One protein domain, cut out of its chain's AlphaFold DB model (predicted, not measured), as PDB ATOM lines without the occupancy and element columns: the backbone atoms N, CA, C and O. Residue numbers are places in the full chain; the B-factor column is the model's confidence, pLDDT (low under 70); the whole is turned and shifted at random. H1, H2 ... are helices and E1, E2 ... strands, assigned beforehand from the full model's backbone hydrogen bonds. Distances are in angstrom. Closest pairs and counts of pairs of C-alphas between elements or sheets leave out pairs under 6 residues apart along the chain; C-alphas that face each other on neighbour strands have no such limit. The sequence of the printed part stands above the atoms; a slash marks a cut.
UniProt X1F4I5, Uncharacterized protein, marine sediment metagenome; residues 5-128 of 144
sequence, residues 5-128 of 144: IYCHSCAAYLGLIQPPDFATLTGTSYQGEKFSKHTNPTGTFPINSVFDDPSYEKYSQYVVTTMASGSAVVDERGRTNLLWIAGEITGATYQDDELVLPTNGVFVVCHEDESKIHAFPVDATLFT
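This is residues 5 to 128 of the 144 residues of an uncharacterized protein of marine sediment metagenome (UniProt X1F4I5). A strongly twisted sheet of four strands, E2, E3, E6 and E7, has the long helix H3 across one face, and a smaller sheet of three strands, E1, E4 and E5, meets it at its E7 edge. H1 packs at the E2 edge, H2 packs beside E7 and E1, and the short H4 follows E7. The 124 printed residues hold four named helices and seven named strands in the order H1 H2 E1 H3 E2 E3 E4 E5 E6 E7 H4; both sheets, E2 - E3 - E6 - E7 and E1 - E4 - E5, are antiparallel, and the class is mixed. The whole is compact, with a radius of gyration of the C-alphas of 13.8 A and spans of 41 by 34 by 27 A.

Residues 5 to 6 pair antiparallel with residues 72 to 73 of E2 (residues 71 to 74). H1 (residues 8 to 13) is on the large sheet at a height of 8.0 A, only just over E2, with 3 of its C-alphas there; the closest C-alphas are those of His 8 and Ser 71, 4.6 A. H2 (residues 29 to 39) only grazes that sheet, and stands at the level of the small sheet, 1.5 A; its closest C-alphas to E1 (residues 47 to 51) are His 38 and Val 50, 4.4 A. H3 (residues 56 to 69) is on the same face as H1, which gives two layers, helices on one face of a sheet; it runs across the strands at a height of 8.7 A. E2 and E3 (residues 80 to 85) form a hairpin, with N 71 and O 83 2.8 A apart. E4 (residues 91 to 95) is the antiparallel neighbour of E1, with N 50 and O 92 at 2.8 A, and forms a hairpin with E5 (residues 98 to 103), with N 100 and O 93 at 2.7 A. E5 runs on into E6 (residues 105 to 109) at 97 degrees. E6 neighbours E3, with N 82 and O 108 at 2.8 A, and forms a hairpin with E7 (residues 118 to 122), with N 107 and O 120 at 2.9 A. The closest C-alphas of E1 and E7 are those of Ser 49 and Pro 121, 5.8 A. H4 (residues 124 to 127) only grazes the large sheet and is too short for an O i to N i+4 pair; in H1, H2 and H3 every such pair is within hydrogen-bond range.

H1 begins at C-alpha 8 (161.614, 171.093, 189.602). H2 measures 15.3 A, H3 19.9 A and E3 16.3 A from first to last C-alpha. H4 ends at C-alpha 127 (164.591, 161.713, 179.632).

The C-alphas farthest apart, those of Tyr 13 and Asp 97, are 41.2 A apart. The printed part has no cut, and H1 to H2 is a long link. Its mean pLDDT is 87.0; residues 19 to 23, 41 to 44 and 97 are under 70.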
ATOM      1  N   ILE A   5     162.353 171.052 178.757       94.06
ATOM      2  CA  ILE A   5     162.368 170.389 180.064       94.06
ATOM      3  C   ILE A   5     163.047 171.287 181.097       94.06
ATOM      4  O   ILE A   5     164.097 171.881 180.838       94.06
ATOM      5  N   TYR A   6     162.447 171.385 182.280       94.56
ATOM      6  CA  TYR A   6     162.906 172.210 183.390       94.56
ATOM      7  C   TYR A   6     162.964 171.372 184.668       94.56
ATOM      8  O   TYR A   6     161.991 170.694 184.989       94.56
ATOM      9  N   CYS A   7     164.076 171.434 185.412       94.12
ATOM     10  CA  CYS A   7     164.141 170.808 186.736       94.12
ATOM     11  C   CYS A   7     163.088 171.423 187.664       94.12
ATOM     12  O   CYS A   7     162.641 172.551 187.428       94.12
ATOM     13  N   HIS A   8     162.717 170.705 188.723       92.38
ATOM     14  CA  HIS A   8     161.614 171.093 189.602       92.38
ATOM     15  C   HIS A   8     161.781 172.522 190.145       92.38
ATOM     16  O   HIS A   8     160.903 173.370 189.988       92.38
ATOM     17  N   SER A   9     162.965 172.832 190.678       93.38
ATOM     18  CA  SER A   9     163.306 174.165 191.195       93.38
ATOM     19  C   SER A   9     163.170 175.288 190.155       93.38
ATOM     20  O   SER A   9     162.590 176.335 190.446       93.38
ATOM     21  N   CYS A  10     163.660 175.086 188.928       95.19
ATOM     22  CA  CYS A  10     163.513 176.065 187.850       95.19
ATOM     23  C   CYS A  10     162.064 176.182 187.375       95.19
ATOM     24  O   CYS A  10     161.606 177.283 187.089       95.19
ATOM     25  N   ALA A  11     161.340 175.069 187.294       94.44
ATOM     26  CA  ALA A  11     159.941 175.059 186.901       94.44
ATOM     27  C   ALA A  11     159.069 175.824 187.910       94.44
ATOM     28  O   ALA A  11     158.252 176.648 187.503       94.44
ATOM     29  N   ALA A  12     159.297 175.626 189.211       92.69
ATOM     30  CA  ALA A  12     158.658 176.398 190.271       92.69
ATOM     31  C   ALA A  12     159.022 177.891 190.188       92.69
ATOM     32  O   ALA A  12     158.135 178.742 190.224       92.69
ATOM     33  N   TYR A  13     160.306 178.222 189.997       94.06
ATOM     34  CA  TYR A  13     160.765 179.608 189.826       94.06
ATOM     35  C   TYR A  13     160.103 180.315 188.632       94.06
ATOM     36  O   TYR A  13     159.770 181.495 188.712       94.06
ATOM     37  N   LEU A  14     159.888 179.589 187.532       94.81
ATOM     38  CA  LEU A  14     159.240 180.093 186.320       94.81
ATOM     39  C   LEU A  14     157.702 180.074 186.394       94.81
ATOM     40  O   LEU A  14     157.052 180.502 185.443       94.81
ATOM     41  N   GLY A  15     157.110 179.576 187.486       93.50
ATOM     42  CA  GLY A  15     155.657 179.455 187.639       93.50
ATOM     43  C   GLY A  15     155.015 178.393 186.739       93.50
ATOM     44  O   GLY A  15     153.816 178.457 186.476       93.50
ATOM     45  N   LEU A  16     155.802 177.427 186.250       93.62
ATOM     46  CA  LEU A  16     155.319 176.313 185.428       93.62
ATOM     47  C   LEU A  16     154.617 175.243 186.270       93.62
ATOM     48  O   LEU A  16     153.757 174.538 185.759       93.62
ATOM     49  N   ILE A  17     154.967 175.136 187.552       90.38
ATOM     50  CA  ILE A  17     154.299 174.247 188.503       90.38
ATOM     51  C   ILE A  17     153.305 175.082 189.295       90.38
ATOM     52  O   ILE A  17     153.696 175.995 190.020       90.38
ATOM     53  N   GLN A  18     152.023 174.757 189.161       80.94
ATOM     54  CA  GLN A  18     150.988 175.314 190.021       80.94
ATOM     55  C   GLN A  18     150.584 174.248 191.041       80.94
ATOM     56  O   GLN A  18     150.322 173.114 190.630       80.94
ATOM     57  N   PRO A  19     150.584 174.565 192.349       65.94
ATOM     58  CA  PRO A  19     150.111 173.634 193.358       65.94
ATOM     59  C   PRO A  19     148.621 173.367 193.097       65.94
ATOM     60  O   PRO A  19     147.852 174.327 193.027       65.94
ATOM     61  N   PRO A  20     148.210 172.104 192.918       64.38
ATOM     62  CA  PRO A  20     146.814 171.790 192.688       64.38
ATOM     63  C   PRO A  20     146.061 171.827 194.022       64.38
ATOM     64  O   PRO A  20     146.646 171.560 195.077       64.38
ATOM     65  N   ASP A  21     144.755 172.083 193.983       64.75
ATOM     66  CA  ASP A  21     143.882 171.622 195.059       64.75
ATOM     67  C   ASP A  21     143.721 170.101 194.917       64.75
ATOM     68  O   ASP A  21     143.250 169.586 193.899       64.75
ATOM     69  N   PHE A  22     144.138 169.348 195.936       65.56
ATOM     70  CA  PHE A  22     144.050 167.885 195.958       65.56
ATOM     71  C   PHE A  22     142.628 167.380 196.261       65.56
ATOM     72  O   PHE A  22     142.467 166.259 196.746       65.56
ATOM     73  N   ALA A  23     141.597 168.189 195.997       64.94
ATOM     74  CA  ALA A  23     140.226 167.967 196.439       64.94
ATOM     75  C   ALA A  23     139.687 166.565 196.106       64.94
ATOM     76  O   ALA A  23     138.891 166.032 196.881       64.94
ATOM     77  N   THR A  24     140.109 165.948 194.989       74.38
ATOM     78  CA  THR A  24     139.851 164.533 194.652       74.38
ATOM     79  C   THR A  24     140.464 164.154 193.294       74.38
ATOM     80  O   THR A  24     140.417 164.943 192.357       74.38
ATOM     81  N   LEU A  25     141.012 162.935 193.163       82.94
ATOM     82  CA  LEU A  25     141.600 162.417 191.912       82.94
ATOM     83  C   LEU A  25     140.662 161.486 191.124       82.94
ATOM     84  O   LEU A  25     141.060 160.917 190.108       82.94
ATOM     85  N   THR A  26     139.425 161.326 191.596       82.88
ATOM     86  CA  THR A  26     138.333 160.561 190.963       82.88
ATOM     87  C   THR A  26     136.978 161.246 191.184       82.88
ATOM     88  O   THR A  26     135.939 160.589 191.209       82.88
ATOM     89  N   GLY A  27     136.962 162.559 191.423       84.06
ATOM     90  CA  GLY A  27     135.748 163.297 191.781       84.06
ATOM     91  C   GLY A  27     134.873 163.674 190.602       84.06
ATOM     92  O   GLY A  27     133.682 163.921 190.774       84.06
ATOM     93  N   THR A  28     135.453 163.712 189.405       88.44
ATOM     94  CA  THR A  28     134.733 163.945 188.153       88.44
ATOM     95  C   THR A  28     134.654 162.671 187.322       88.44
ATOM     96  O   THR A  28     135.464 161.752 187.468       88.44
ATOM     97  N   SER A  29     133.693 162.616 186.395       91.31
ATOM     98  CA  SER A  29     133.601 161.517 185.423       91.31
ATOM     99  C   SER A  29     134.884 161.373 184.604       91.31
ATOM    100  O   SER A  29     135.337 160.258 184.374       91.31
ATOM    101  N   TYR A  30     135.498 162.499 184.230       91.00
ATOM    102  CA  TYR A  30     136.768 162.527 183.512       91.00
ATOM    103  C   TYR A  30     137.887 161.866 184.323       91.00
ATOM    104  O   TYR A  30     138.578 160.981 183.828       91.00
ATOM    105  N   GLN A  31     138.048 162.263 185.584       91.81
ATOM    106  CA  GLN A  31     139.064 161.697 186.467       91.81
ATOM    107  C   GLN A  31     138.842 160.203 186.716       91.81
ATOM    108  O   GLN A  31     139.788 159.425 186.640       91.81
ATOM    109  N   GLY A  32     137.593 159.784 186.944       90.06
ATOM    110  CA  GLY A  32     137.240 158.371 187.090       90.06
ATOM    111  C   GLY A  32     137.550 157.546 185.836       90.06
ATOM    112  O   GLY A  32     138.066 156.432 185.943       90.06
ATOM    113  N   GLU A  33     137.303 158.100 184.646       90.75
ATOM    114  CA  GLU A  33     137.668 157.475 183.370       90.75
ATOM    115  C   GLU A  33     139.192 157.342 183.226       90.75
ATOM    116  O   GLU A  33     139.680 156.278 182.846       90.75
ATOM    117  N   LYS A  34     139.960 158.383 183.578       91.88
ATOM    118  CA  LYS A  34     141.432 158.352 183.521       91.88
ATOM    119  C   LYS A  34     142.045 157.397 184.528       91.88
ATOM    120  O   LYS A  34     142.921 156.626 184.146       91.88
ATOM    121  N   PHE A  35     141.556 157.397 185.764       90.31
ATOM    122  CA  PHE A  35     141.946 156.411 186.761       90.31
ATOM    123  C   PHE A  35     141.700 155.000 186.224       90.31
ATOM    124  O   PHE A  35     142.640 154.224 186.123       90.31
ATOM    125  N   SER A  36     140.475 154.710 185.771       89.44
ATOM    126  CA  SER A  36     140.111 153.388 185.243       89.44
ATOM    127  C   SER A  36     140.974 152.977 184.053       89.44
ATOM    128  O   SER A  36     141.381 151.826 183.964       89.44
ATOM    129  N   LYS A  37     141.287 153.910 183.145       88.50
ATOM    130  CA  LYS A  37     142.187 153.657 182.017       88.50
ATOM    131  C   LYS A  37     143.580 153.234 182.494       88.50
ATOM    132  O   LYS A  37     144.126 152.268 181.980       88.50
ATOM    133  N   HIS A  38     144.143 153.951 183.463       89.81
ATOM    134  CA  HIS A  38     145.528 153.760 183.898       89.81
ATOM    135  C   HIS A  38     145.701 152.723 185.014       89.81
ATOM    136  O   HIS A  38     146.828 152.444 185.407       89.81
ATOM    137  N   THR A  39     144.620 152.113 185.495       85.50
ATOM    138  CA  THR A  39     144.655 151.023 186.487       85.50
ATOM    139  C   THR A  39     143.990 149.738 186.003       85.50
ATOM    140  O   THR A  39     144.005 148.731 186.706       85.50
ATOM    141  N   ASN A  40     143.439 149.729 184.786       82.31
ATOM    142  CA  ASN A  40     142.855 148.541 184.180       82.31
ATOM    143  C   ASN A  40     143.434 148.323 182.772       82.31
ATOM    144  O   ASN A  40     143.285 149.195 181.909       82.31
ATOM    145  N   PRO A  41     144.057 147.164 182.491       67.50
ATOM    146  CA  PRO A  41     144.511 146.812 181.152       67.50
ATOM    147  C   PRO A  41     143.313 146.417 180.283       67.50
ATOM    148  O   PRO A  41     143.117 145.254 179.938       67.50
ATOM    149  N   THR A  42     142.468 147.384 179.933       66.12
ATOM    150  CA  THR A  42     141.438 147.174 178.921       66.12
ATOM    151  C   THR A  42     142.019 147.515 177.552       66.12
ATOM    152  O   THR A  42     142.590 148.590 177.359       66.12
ATOM    153  N   GLY A  43     141.830 146.636 176.563       60.66
ATOM    154  CA  GLY A  43     142.124 146.908 175.144       60.66
ATOM    155  C   GLY A  43     141.186 147.954 174.519       60.66
ATOM    156  O   GLY A  43     140.954 147.975 173.316       60.66
ATOM    157  N   THR A  44     140.562 148.804 175.340       68.19
ATOM    158  CA  THR A  44     139.618 149.840 174.905       68.19
ATOM    159  C   THR A  44     140.336 151.002 174.213       68.19
ATOM    160  O   THR A  44     139.700 151.767 173.491       68.19
ATOM    161  N   PHE A  45     141.651 151.142 174.413       70.56
ATOM    162  CA  PHE A  45     142.454 152.231 173.864       70.56
ATOM    163  C   PHE A  45     143.652 151.689 173.065       70.56
ATOM    164  O   PHE A  45     144.307 150.774 173.555       70.56
ATOM    165  N   PRO A  46     144.001 152.289 171.905       72.38
ATOM    166  CA  PRO A  46     145.149 151.861 171.086       72.38
ATOM    167  C   PRO A  46     146.498 151.908 171.818       72.38
ATOM    168  O   PRO A  46     147.396 151.125 171.534       72.38
ATOM    169  N   ILE A  47     146.630 152.844 172.763       78.50
ATOM    170  CA  ILE A  47     147.763 152.937 173.685       78.50
ATOM    171  C   ILE A  47     147.200 153.002 175.099       78.50
ATOM    172  O   ILE A  47     146.441 153.931 175.438       78.50
ATOM    173  N   ASN A  48     147.592 152.032 175.919       82.12
ATOM    174  CA  ASN A  48     147.187 151.951 177.307       82.12
ATOM    175  C   ASN A  48     148.395 151.784 178.235       82.12
ATOM    176  O   ASN A  48     149.010 150.727 178.289       82.12
ATOM    177  N   SER A  49     148.730 152.841 178.969       87.12
ATOM    178  CA  SER A  49     149.758 152.801 180.009       87.12
ATOM    179  C   SER A  49     149.088 152.505 181.342       87.12
ATOM    180  O   SER A  49     148.224 153.270 181.765       87.12
ATOM    181  N   VAL A  50     149.460 151.403 181.983       90.00
ATOM    182  CA  VAL A  50     148.781 150.861 183.163       90.00
ATOM    183  C   VAL A  50     149.780 150.748 184.305       90.00
ATOM    184  O   VAL A  50     150.876 150.218 184.109       90.00
ATOM    185  N   PHE A  51     149.412 151.266 185.474       91.62
ATOM    186  CA  PHE A  51     150.212 151.155 186.689       91.62
ATOM    187  C   PHE A  51     150.307 149.698 187.154       91.62
ATOM    188  O   PHE A  51     149.376 148.913 186.975       91.62
ATOM    189  N   ASP A  52     151.444 149.340 187.740       90.12
ATOM    190  CA  ASP A  52     151.690 148.011 188.303       90.12
ATOM    191  C   ASP A  52     150.790 147.707 189.513       90.12
ATOM    192  O   ASP A  52     150.267 146.599 189.643       90.12
ATOM    193  N   ASP A  53     150.563 148.714 190.354       89.69
ATOM    194  CA  ASP A  53     149.595 148.715 191.443       89.69
ATOM    195  C   ASP A  53     148.375 149.578 191.055       89.69
ATOM    196  O   ASP A  53     148.474 150.807 190.957       89.69
ATOM    197  N   PRO A  54     147.200 148.958 190.836       87.44
ATOM    198  CA  PRO A  54     145.994 149.654 190.405       87.44
ATOM    199  C   PRO A  54     145.213 150.308 191.559       87.44
ATOM    200  O   PRO A  54     144.095 150.787 191.352       87.44
ATOM    201  N   SER A  55     145.735 150.298 192.790       90.88
ATOM    202  CA  SER A  55     145.059 150.902 193.935       90.88
ATOM    203  C   SER A  55     144.962 152.423 193.800       90.88
ATOM    204  O   SER A  55     145.871 153.110 193.331       90.88
ATOM    205  N   TYR A  56     143.843 152.978 194.274       90.19
ATOM    206  CA  TYR A  56     143.679 154.430 194.361       90.19
ATOM    207  C   TYR A  56     144.767 155.073 195.234       90.19
ATOM    208  O   TYR A  56     145.234 156.169 194.934       90.19
ATOM    209  N   GLU A  57     145.199 154.378 196.291       92.19
ATOM    210  CA  GLU A  57     146.258 154.849 197.179       92.19
ATOM    211  C   GLU A  57     147.573 155.059 196.421       92.19
ATOM    212  O   GLU A  57     148.079 156.185 196.412       92.19
ATOM    213  N   LYS A  58     148.092 154.043 195.715       92.06
ATOM    214  CA  LYS A  58     149.344 154.188 194.959       92.06
ATOM    215  C   LYS A  58     149.204 155.214 193.832       92.06
ATOM    216  O   LYS A  58     150.075 156.067 193.676       92.06
ATOM    217  N   TYR A  59     148.077 155.222 193.115       92.06
ATOM    218  CA  TYR A  59     147.786 156.249 192.109       92.06
ATOM    219  C   TYR A  59     147.862 157.671 192.691       92.06
ATOM    220  O   TYR A  59     148.497 158.557 192.116       92.06
ATOM    221  N   SER A  60     147.271 157.889 193.868       91.44
ATOM    222  CA  SER A  60     147.317 159.185 194.548       91.44
ATOM    223  C   SER A  60     148.735 159.570 194.978       91.44
ATOM    224  O   SER A  60     149.143 160.716 194.786       91.44
ATOM    225  N   GLN A  61     149.524 158.608 195.469       92.06
ATOM    226  CA  GLN A  61     150.924 158.818 195.834       92.06
ATOM    227  C   GLN A  61     151.777 159.191 194.619       92.06
ATOM    228  O   GLN A  61     152.618 160.084 194.728       92.06
ATOM    229  N   TYR A  62     151.540 158.574 193.458       92.69
ATOM    230  CA  TYR A  62     152.225 158.925 192.214       92.69
ATOM    231  C   TYR A  62     151.936 160.367 191.790       92.69
ATOM    232  O   TYR A  62     152.870 161.098 191.455       92.69
ATOM    233  N   VAL A  63     150.674 160.809 191.857       92.19
ATOM    234  CA  VAL A  63     150.315 162.206 191.563       92.19
ATOM    235  C   VAL A  63     151.007 163.153 192.540       92.19
ATOM    236  O   VAL A  63     151.703 164.069 192.107       92.19
ATOM    237  N   VAL A  64     150.877 162.918 193.849       90.81
ATOM    238  CA  VAL A  64     151.459 163.784 194.890       90.81
ATOM    239  C   VAL A  64     152.979 163.867 194.762       90.81
ATOM    240  O   VAL A  64     153.534 164.964 194.750       90.81
ATOM    241  N   THR A  65     153.655 162.729 194.603       91.69
ATOM    242  CA  THR A  65     155.116 162.670 194.459       91.69
ATOM    243  C   THR A  65     155.576 163.421 193.216       91.69
ATOM    244  O   THR A  65     156.523 164.208 193.277       91.69
ATOM    245  N   THR A  66     154.869 163.244 192.098       92.50
ATOM    246  CA  THR A  66     155.197 163.930 190.847       92.50
ATOM    247  C   THR A  66     154.971 165.436 190.945       92.50
ATOM    248  O   THR A  66     155.791 166.204 190.456       92.50
ATOM    249  N   MET A  67     153.921 165.886 191.632       90.31
ATOM    250  CA  MET A  67     153.719 167.314 191.895       90.31
ATOM    251  C   MET A  67     154.808 167.899 192.801       90.31
ATOM    252  O   MET A  67     155.193 169.050 192.613       90.31
ATOM    253  N   ALA A  68     155.307 167.126 193.767       89.88
ATOM    254  CA  ALA A  68     156.280 167.587 194.757       89.88
ATOM    255  C   ALA A  68     157.740 167.571 194.268       89.88
ATOM    256  O   ALA A  68     158.559 168.316 194.794       89.88
ATOM    257  N   SER A  69     158.075 166.713 193.301       89.81
ATOM    258  CA  SER A  69     159.468 166.480 192.876       89.81
ATOM    259  C   SER A  69     159.668 166.410 191.360       89.81
ATOM    260  O   SER A  69     160.798 166.331 190.874       89.81
ATOM    261  N   GLY A  70     158.583 166.431 190.588       91.94
ATOM    262  CA  GLY A  70     158.627 166.253 189.144       91.94
ATOM    263  C   GLY A  70     159.228 167.450 188.413       91.94
ATOM    264  O   GLY A  70     159.052 168.609 188.794       91.94
ATOM    265  N   SER A  71     159.919 167.155 187.318       93.69
ATOM    266  CA  SER A  71     160.412 168.139 186.356       93.69
ATOM    267  C   SER A  71     159.300 168.551 185.396       93.69
ATOM    268  O   SER A  71     158.504 167.715 184.975       93.69
ATOM    269  N   ALA A  72     159.251 169.821 184.999       94.50
ATOM    270  CA  ALA A  72     158.263 170.281 184.030       94.50
ATOM    271  C   ALA A  72     158.710 169.965 182.599       94.50
ATOM    272  O   ALA A  72     159.826 170.295 182.199       94.50
ATOM    273  N   VAL A  73     157.810 169.374 181.820       94.62
ATOM    274  CA  VAL A  73     157.940 169.116 180.387       94.62
ATOM    275  C   VAL A  73     156.892 169.957 179.669       94.62
ATOM    276  O   VAL A  73     155.695 169.687 179.765       94.62
ATOM    277  N   VAL A  74     157.348 170.978 178.951       94.12
ATOM    278  CA  VAL A  74     156.510 171.827 178.104       94.12
ATOM    279  C   VAL A  74     156.529 171.257 176.693       94.12
ATOM    280  O   VAL A  74     157.589 171.153 176.067       94.12
ATOM    281  N   ASP A  75     155.360 170.848 176.213       90.31
ATOM    282  CA  ASP A  75     155.224 170.241 174.894       90.31
ATOM    283  C   ASP A  75     155.160 171.275 173.760       90.31
ATOM    284  O   ASP A  75     155.088 172.486 173.976       90.31
ATOM    285  N   GLU A  76     155.150 170.793 172.516       89.06
ATOM    286  CA  GLU A  76     155.077 171.638 171.315       89.06
ATOM    287  C   GLU A  76     153.825 172.535 171.245       89.06
ATOM    288  O   GLU A  76     153.783 173.480 170.459       89.06
ATOM    289  N   ARG A  77     152.789 172.238 172.038       90.12
ATOM    290  CA  ARG A  77     151.545 173.015 172.123       90.12
ATOM    291  C   ARG A  77     151.552 173.992 173.300       90.12
ATOM    292  O   ARG A  77     150.539 174.645 173.534       90.12
ATOM    293  N   GLY A  78     152.661 174.090 174.033       90.06
ATOM    294  CA  GLY A  78     152.795 174.934 175.216       90.06
ATOM    295  C   GLY A  78     152.071 174.391 176.446       90.06
ATOM    296  O   GLY A  78     151.854 175.145 177.389       90.06
ATOM    297  N   ARG A  79     151.673 173.112 176.451       91.88
ATOM    298  CA  ARG A  79     151.075 172.475 177.632       91.88
ATOM    299  C   ARG A  79     152.179 172.031 178.578       91.88
ATOM    300  O   ARG A  79     153.173 171.460 178.124       91.88
ATOM    301  N   THR A  80     151.971 172.240 179.871       94.25
ATOM    302  CA  THR A  80     152.908 171.813 180.910       94.25
ATOM    303  C   THR A  80     152.460 170.486 181.505       94.25
ATOM    304  O   THR A  80     151.330 170.335 181.953       94.25
ATOM    305  N   ASN A  81     153.366 169.516 181.507       94.06
ATOM    306  CA  ASN A  81     153.207 168.239 182.192       94.06
ATOM    307  C   ASN A  81     154.337 168.093 183.208       94.06
ATOM    308  O   ASN A  81     155.416 168.649 183.003       94.06
ATOM    309  N   LEU A  82     154.136 167.319 184.267       93.62
ATOM    310  CA  LEU A  82     155.184 167.033 185.242       93.62
ATOM    311  C   LEU A  82     155.643 165.589 185.110       93.62
ATOM    312  O   LEU A  82     154.829 164.676 185.198       93.62
ATOM    313  N   LEU A  83     156.939 165.399 184.895       93.94
ATOM    314  CA  LEU A  83     157.600 164.103 184.832       93.94
ATOM    315  C   LEU A  83     158.297 163.814 186.153       93.94
ATOM    316  O   LEU A  83     159.199 164.551 186.555       93.94
ATOM    317  N   TRP A  84     157.974 162.684 186.760       92.75
ATOM    318  CA  TRP A  84     158.762 162.101 187.831       92.75
ATOM    319  C   TRP A  84     159.469 160.842 187.341       92.75
ATOM    320  O   TRP A  84     158.842 159.931 186.803       92.75
ATOM    321  N   ILE A  85     160.790 160.803 187.515       90.50
ATOM    322  CA  ILE A  85     161.606 159.614 187.270       90.50
ATOM    323  C   ILE A  85     161.566 158.803 188.568       90.50
ATOM    324  O   ILE A  85     162.129 159.231 189.571       90.50
ATOM    325  N   ALA A  86     160.870 157.668 188.570       87.75
ATOM    326  CA  ALA A  86     160.498 156.990 189.810       87.75
ATOM    327  C   ALA A  86     161.654 156.217 190.461       87.75
ATOM    328  O   ALA A  86     161.653 155.991 191.667       87.75
ATOM    329  N   GLY A  87     162.636 155.781 189.666       84.44
ATOM    330  CA  GLY A  87     163.708 154.890 190.135       84.44
ATOM    331  C   GLY A  87     163.245 153.454 190.423       84.44
ATOM    332  O   GLY A  87     164.060 152.610 190.784       84.44
ATOM    333  N   GLU A  88     161.961 153.169 190.209       86.62
ATOM    334  CA  GLU A  88     161.319 151.859 190.286       86.62
ATOM    335  C   GLU A  88     160.457 151.624 189.037       86.62
ATOM    336  O   GLU A  88     160.183 152.555 188.277       86.62
ATOM    337  N   ILE A  89     160.054 150.373 188.800       90.19
ATOM    338  CA  ILE A  89     159.049 150.074 187.775       90.19
ATOM    339  C   ILE A  89     157.717 150.626 188.280       90.19
ATOM    340  O   ILE A  89     157.310 150.300 189.386       90.19
ATOM    341  N   THR A  90     157.055 151.449 187.472       91.31
ATOM    342  CA  THR A  90     155.747 152.039 187.799       91.31
ATOM    343  C   THR A  90     154.606 151.374 187.045       91.31
ATOM    344  O   THR A  90     153.441 151.627 187.340       91.31
ATOM    345  N   GLY A  91     154.907 150.548 186.041       90.69
ATOM    346  CA  GLY A  91     153.891 149.857 185.264       90.69
ATOM    347  C   GLY A  91     154.382 149.323 183.926       90.69
ATOM    348  O   GLY A  91     155.550 148.967 183.739       90.69
ATOM    349  N   ALA A  92     153.450 149.286 182.979       87.62
ATOM    350  CA  ALA A  92     153.681 148.867 181.609       87.62
ATOM    351  C   ALA A  92     152.895 149.736 180.626       87.62
ATOM    352  O   ALA A  92     151.875 150.330 180.978       87.62
ATOM    353  N   THR A  93     153.334 149.774 179.369       85.56
ATOM    354  CA  THR A  93     152.521 150.304 178.270       85.56
ATOM    355  C   THR A  93     152.117 149.169 177.347       85.56
ATOM    356  O   THR A  93     152.924 148.312 177.024       85.56
ATOM    357  N   TYR A  94     150.862 149.162 176.926       79.25
ATOM    358  CA  TYR A  94     150.341 148.279 175.897       79.25
ATOM    359  C   TYR A  94     150.079 149.115 174.651       79.25
ATOM    360  O   TYR A  94     149.406 150.148 174.734       79.25
ATOM    361  N   GLN A  95     150.611 148.688 173.514       77.12
ATOM    362  CA  GLN A  95     150.387 149.318 172.219       77.12
ATOM    363  C   GLN A  95     149.914 148.246 171.244       77.12
ATOM    364  O   GLN A  95     150.628 147.275 171.027       77.12
ATOM    365  N   ASP A  96     148.710 148.407 170.692       73.88
ATOM    366  CA  ASP A  96     148.110 147.428 169.771       73.88
ATOM    367  C   ASP A  96     148.122 145.981 170.332       73.88
ATOM    368  O   ASP A  96     148.452 145.027 169.635       73.88
ATOM    369  N   ASP A  97     147.789 145.837 171.623       69.88
ATOM    370  CA  ASP A  97     147.836 144.593 172.419       69.88
ATOM    371  C   ASP A  97     149.241 143.996 172.664       69.88
ATOM    372  O   ASP A  97     149.375 142.983 173.358       69.88
ATOM    373  N   GLU A  98     150.308 144.644 172.189       74.25
ATOM    374  CA  GLU A  98     151.684 144.275 172.512       74.25
ATOM    375  C   GLU A  98     152.171 144.968 173.783       74.25
ATOM    376  O   GLU A  98     152.016 146.175 173.989       74.25
ATOM    377  N   LEU A  99     152.792 144.176 174.650       76.94
ATOM    378  CA  LEU A  99     153.356 144.640 175.902       76.94
ATOM    379  C   LEU A  99     154.714 145.326 175.660       76.94
ATOM    380  O   LEU A  99     155.701 144.680 175.308       76.94
ATOM    381  N   VAL A 100     154.775 146.622 175.948       78.69
ATOM    382  CA  VAL A 100     155.978 147.456 175.980       78.69
ATOM    383  C   VAL A 100     156.392 147.646 177.446       78.69
ATOM    384  O   VAL A 100     155.764 148.389 178.208       78.69
ATOM    385  N   LEU A 101     157.439 146.923 177.859       74.44
ATOM    386  CA  LEU A 101     157.986 146.934 179.221       74.44
ATOM    387  C   LEU A 101     159.359 147.607 179.308       74.44
ATOM    388  O   LEU A 101     160.130 147.529 178.350       74.44
ATOM    389  N   PRO A 102     159.759 148.019 180.525       75.44
ATOM    390  CA  PRO A 102     158.937 148.503 181.640       75.44
ATOM    391  C   PRO A 102     158.844 150.036 181.615       75.44
ATOM    392  O   PRO A 102     159.757 150.708 181.143       75.44
ATOM    393  N   THR A 103     157.777 150.604 182.173       85.56
ATOM    394  CA  THR A 103     157.746 152.041 182.481       85.56
ATOM    395  C   THR A 103     158.316 152.280 183.879       85.56
ATOM    396  O   THR A 103     158.124 151.476 184.792       85.56
ATOM    397  N   ASN A 104     159.068 153.366 184.042       89.94
ATOM    398  CA  ASN A 104     159.832 153.688 185.257       89.94
ATOM    399  C   ASN A 104     159.750 155.177 185.637       89.94
ATOM    400  O   ASN A 104     160.603 155.720 186.345       89.94
ATOM    401  N   GLY A 105     158.723 155.855 185.138       91.94
ATOM    402  CA  GLY A 105     158.359 157.201 185.540       91.94
ATOM    403  C   GLY A 105     156.860 157.408 185.506       91.94
ATOM    404  O   GLY A 105     156.089 156.518 185.133       91.94
ATOM    405  N   VAL A 106     156.457 158.606 185.902       94.19
ATOM    406  CA  VAL A 106     155.067 159.042 185.946       94.19
ATOM    407  C   VAL A 106     154.965 160.412 185.305       94.19
ATOM    408  O   VAL A 106     155.726 161.318 185.642       94.19
ATOM    409  N   PHE A 107     153.999 160.568 184.406       94.62
ATOM    410  CA  PHE A 107     153.540 161.878 183.982       94.62
ATOM    411  C   PHE A 107     152.293 162.248 184.766       94.62
ATOM    412  O   PHE A 107     151.349 161.463 184.809       94.62
ATOM    413  N   VAL A 108     152.267 163.458 185.316       94.12
ATOM    414  CA  VAL A 108     151.040 164.155 185.707       94.12
ATOM    415  C   VAL A 108     150.742 165.216 184.659       94.12
ATOM    416  O   VAL A 108     151.618 165.994 184.275       94.12
ATOM    417  N   VAL A 109     149.501 165.247 184.188       93.56
ATOM    418  CA  VAL A 109     149.041 166.175 183.151       93.56
ATOM    419  C   VAL A 109     147.794 166.915 183.614       93.56
ATOM    420  O   VAL A 109     147.071 166.426 184.486       93.56
ATOM    421  N   CYS A 110     147.531 168.076 183.008       91.94
ATOM    422  CA  CYS A 110     146.430 168.960 183.403       91.94
ATOM    423  C   CYS A 110     146.476 169.300 184.903       91.94
ATOM    424  O   CYS A 110     145.439 169.345 185.562       91.94
ATOM    425  N   HIS A 111     147.677 169.485 185.457       90.62
ATOM    426  CA  HIS A 111     147.863 169.751 186.884       90.62
ATOM    427  C   HIS A 111     147.313 171.121 187.309       90.62
ATOM    428  O   HIS A 111     147.099 171.370 188.489       90.62
ATOM    429  N   GLU A 112     147.084 172.002 186.342       88.94
ATOM    430  CA  GLU A 112     146.448 173.308 186.463       88.94
ATOM    431  C   GLU A 112     144.907 173.258 186.451       88.94
ATOM    432  O   GLU A 112     144.262 174.278 186.684       88.94
ATOM    433  N   ASP A 113     144.303 172.099 186.163       89.69
ATOM    434  CA  ASP A 113     142.851 171.900 186.128       89.69
ATOM    435  C   ASP A 113     142.457 170.773 187.092       89.69
ATOM    436  O   ASP A 113     142.541 169.584 186.775       89.69
ATOM    437  N   GLU A 114     141.968 171.156 188.270       87.00
ATOM    438  CA  GLU A 114     141.548 170.251 189.348       87.00
ATOM    439  C   GLU A 114     140.496 169.225 188.911       87.00
ATOM    440  O   GLU A 114     140.388 168.156 189.503       87.00
ATOM    441  N   SER A 115     139.728 169.509 187.855       89.62
ATOM    442  CA  SER A 115     138.703 168.603 187.330       89.62
ATOM    443  C   SER A 115     139.242 167.581 186.326       89.62
ATOM    444  O   SER A 115     138.522 166.643 185.962       89.62
ATOM    445  N   LYS A 116     140.490 167.763 185.866       91.50
ATOM    446  CA  LYS A 116     141.133 166.976 184.802       91.50
ATOM    447  C   LYS A 116     142.514 166.431 185.154       91.50
ATOM    448  O   LYS A 116     143.034 165.630 184.373       91.50
ATOM    449  N   ILE A 117     143.107 166.826 186.276       92.44
ATOM    450  CA  ILE A 117     144.396 166.293 186.719       92.44
ATOM    451  C   ILE A 117     144.364 164.759 186.752       92.44
ATOM    452  O   ILE A 117     143.442 164.146 187.297       92.44
ATOM    453  N   HIS A 118     145.358 164.134 186.126       93.69
ATOM    454  CA  HIS A 118     145.536 162.683 186.148       93.69
ATOM    455  C   HIS A 118     146.988 162.294 185.889       93.69
ATOM    456  O   HIS A 118     147.786 163.108 185.415       93.69
ATOM    457  N   ALA A 119     147.306 161.034 186.188       93.94
ATOM    458  CA  ALA A 119     148.623 160.462 185.974       93.94
ATOM    459  C   ALA A 119     148.592 159.211 185.097       93.94
ATOM    460  O   ALA A 119     147.589 158.499 185.037       93.94
ATOM    461  N   PHE A 120     149.722 158.931 184.456       93.94
ATOM    462  CA  PHE A 120     149.976 157.671 183.766       93.94
ATOM    463  C   PHE A 120     151.464 157.314 183.812       93.94
ATOM    464  O   PHE A 120     152.307 158.216 183.881       93.94
ATOM    465  N   PRO A 121     151.809 156.016 183.778       93.69
ATOM    466  CA  PRO A 121     153.199 155.610 183.790       93.69
ATOM    467  C   PRO A 121     153.827 155.784 182.399       93.69
ATOM    468  O   PRO A 121     153.162 155.666 181.371       93.69
ATOM    469  N   VAL A 122     155.121 156.079 182.372       91.81
ATOM    470  CA  VAL A 122     155.883 156.447 181.164       91.81
ATOM    471  C   VAL A 122     157.277 155.828 181.231       91.81
ATOM    472  O   VAL A 122     157.823 155.616 182.314       91.81
ATOM    473  N   ASP A 123     157.857 155.537 180.068       90.00
ATOM    474  CA  ASP A 123     159.281 155.233 179.959       90.00
ATOM    475  C   ASP A 123     160.106 156.509 180.197       90.00
ATOM    476  O   ASP A 123     160.208 157.394 179.341       90.00
ATOM    477  N   ALA A 124     160.677 156.615 181.394       86.94
ATOM    478  CA  ALA A 124     161.499 157.741 181.803       86.94
ATOM    479  C   ALA A 124     162.915 157.689 181.210       86.94
ATOM    480  O   ALA A 124     163.634 158.686 181.288       86.94
ATOM    481  N   THR A 125     163.326 156.572 180.593       83.25
ATOM    482  CA  THR A 125     164.643 156.471 179.938       83.25
ATOM    483  C   THR A 125     164.778 157.443 178.769       83.25
ATOM    484  O   THR A 125     165.870 157.924 178.486       83.25
ATOM    485  N   LEU A 126     163.656 157.863 178.180       82.75
ATOM    486  CA  LEU A 126     163.597 158.915 177.162       82.75
ATOM    487  C   LEU A 126     164.076 160.291 177.666       82.75
ATOM    488  O   LEU A 126     164.277 161.205 176.866       82.75
ATOM    489  N   PHE A 127     164.249 160.451 178.980       85.25
ATOM    490  CA  PHE A 127     164.591 161.713 179.632       85.25
ATOM    491  C   PHE A 127     165.903 161.653 180.426       85.25
ATOM    492  O   PHE A 127     166.268 162.651 181.044       85.25
ATOM    493  N   THR A 128     166.642 160.537 180.409       76.69
ATOM    494  CA  THR A 128     167.871 160.386 181.217       76.69
ATOM    495  C   THR A 128     168.984 161.344 180.806       76.69
ATOM    496  O   THR A 128     169.762 161.769 181.654       76.69
TER     497      THR A 128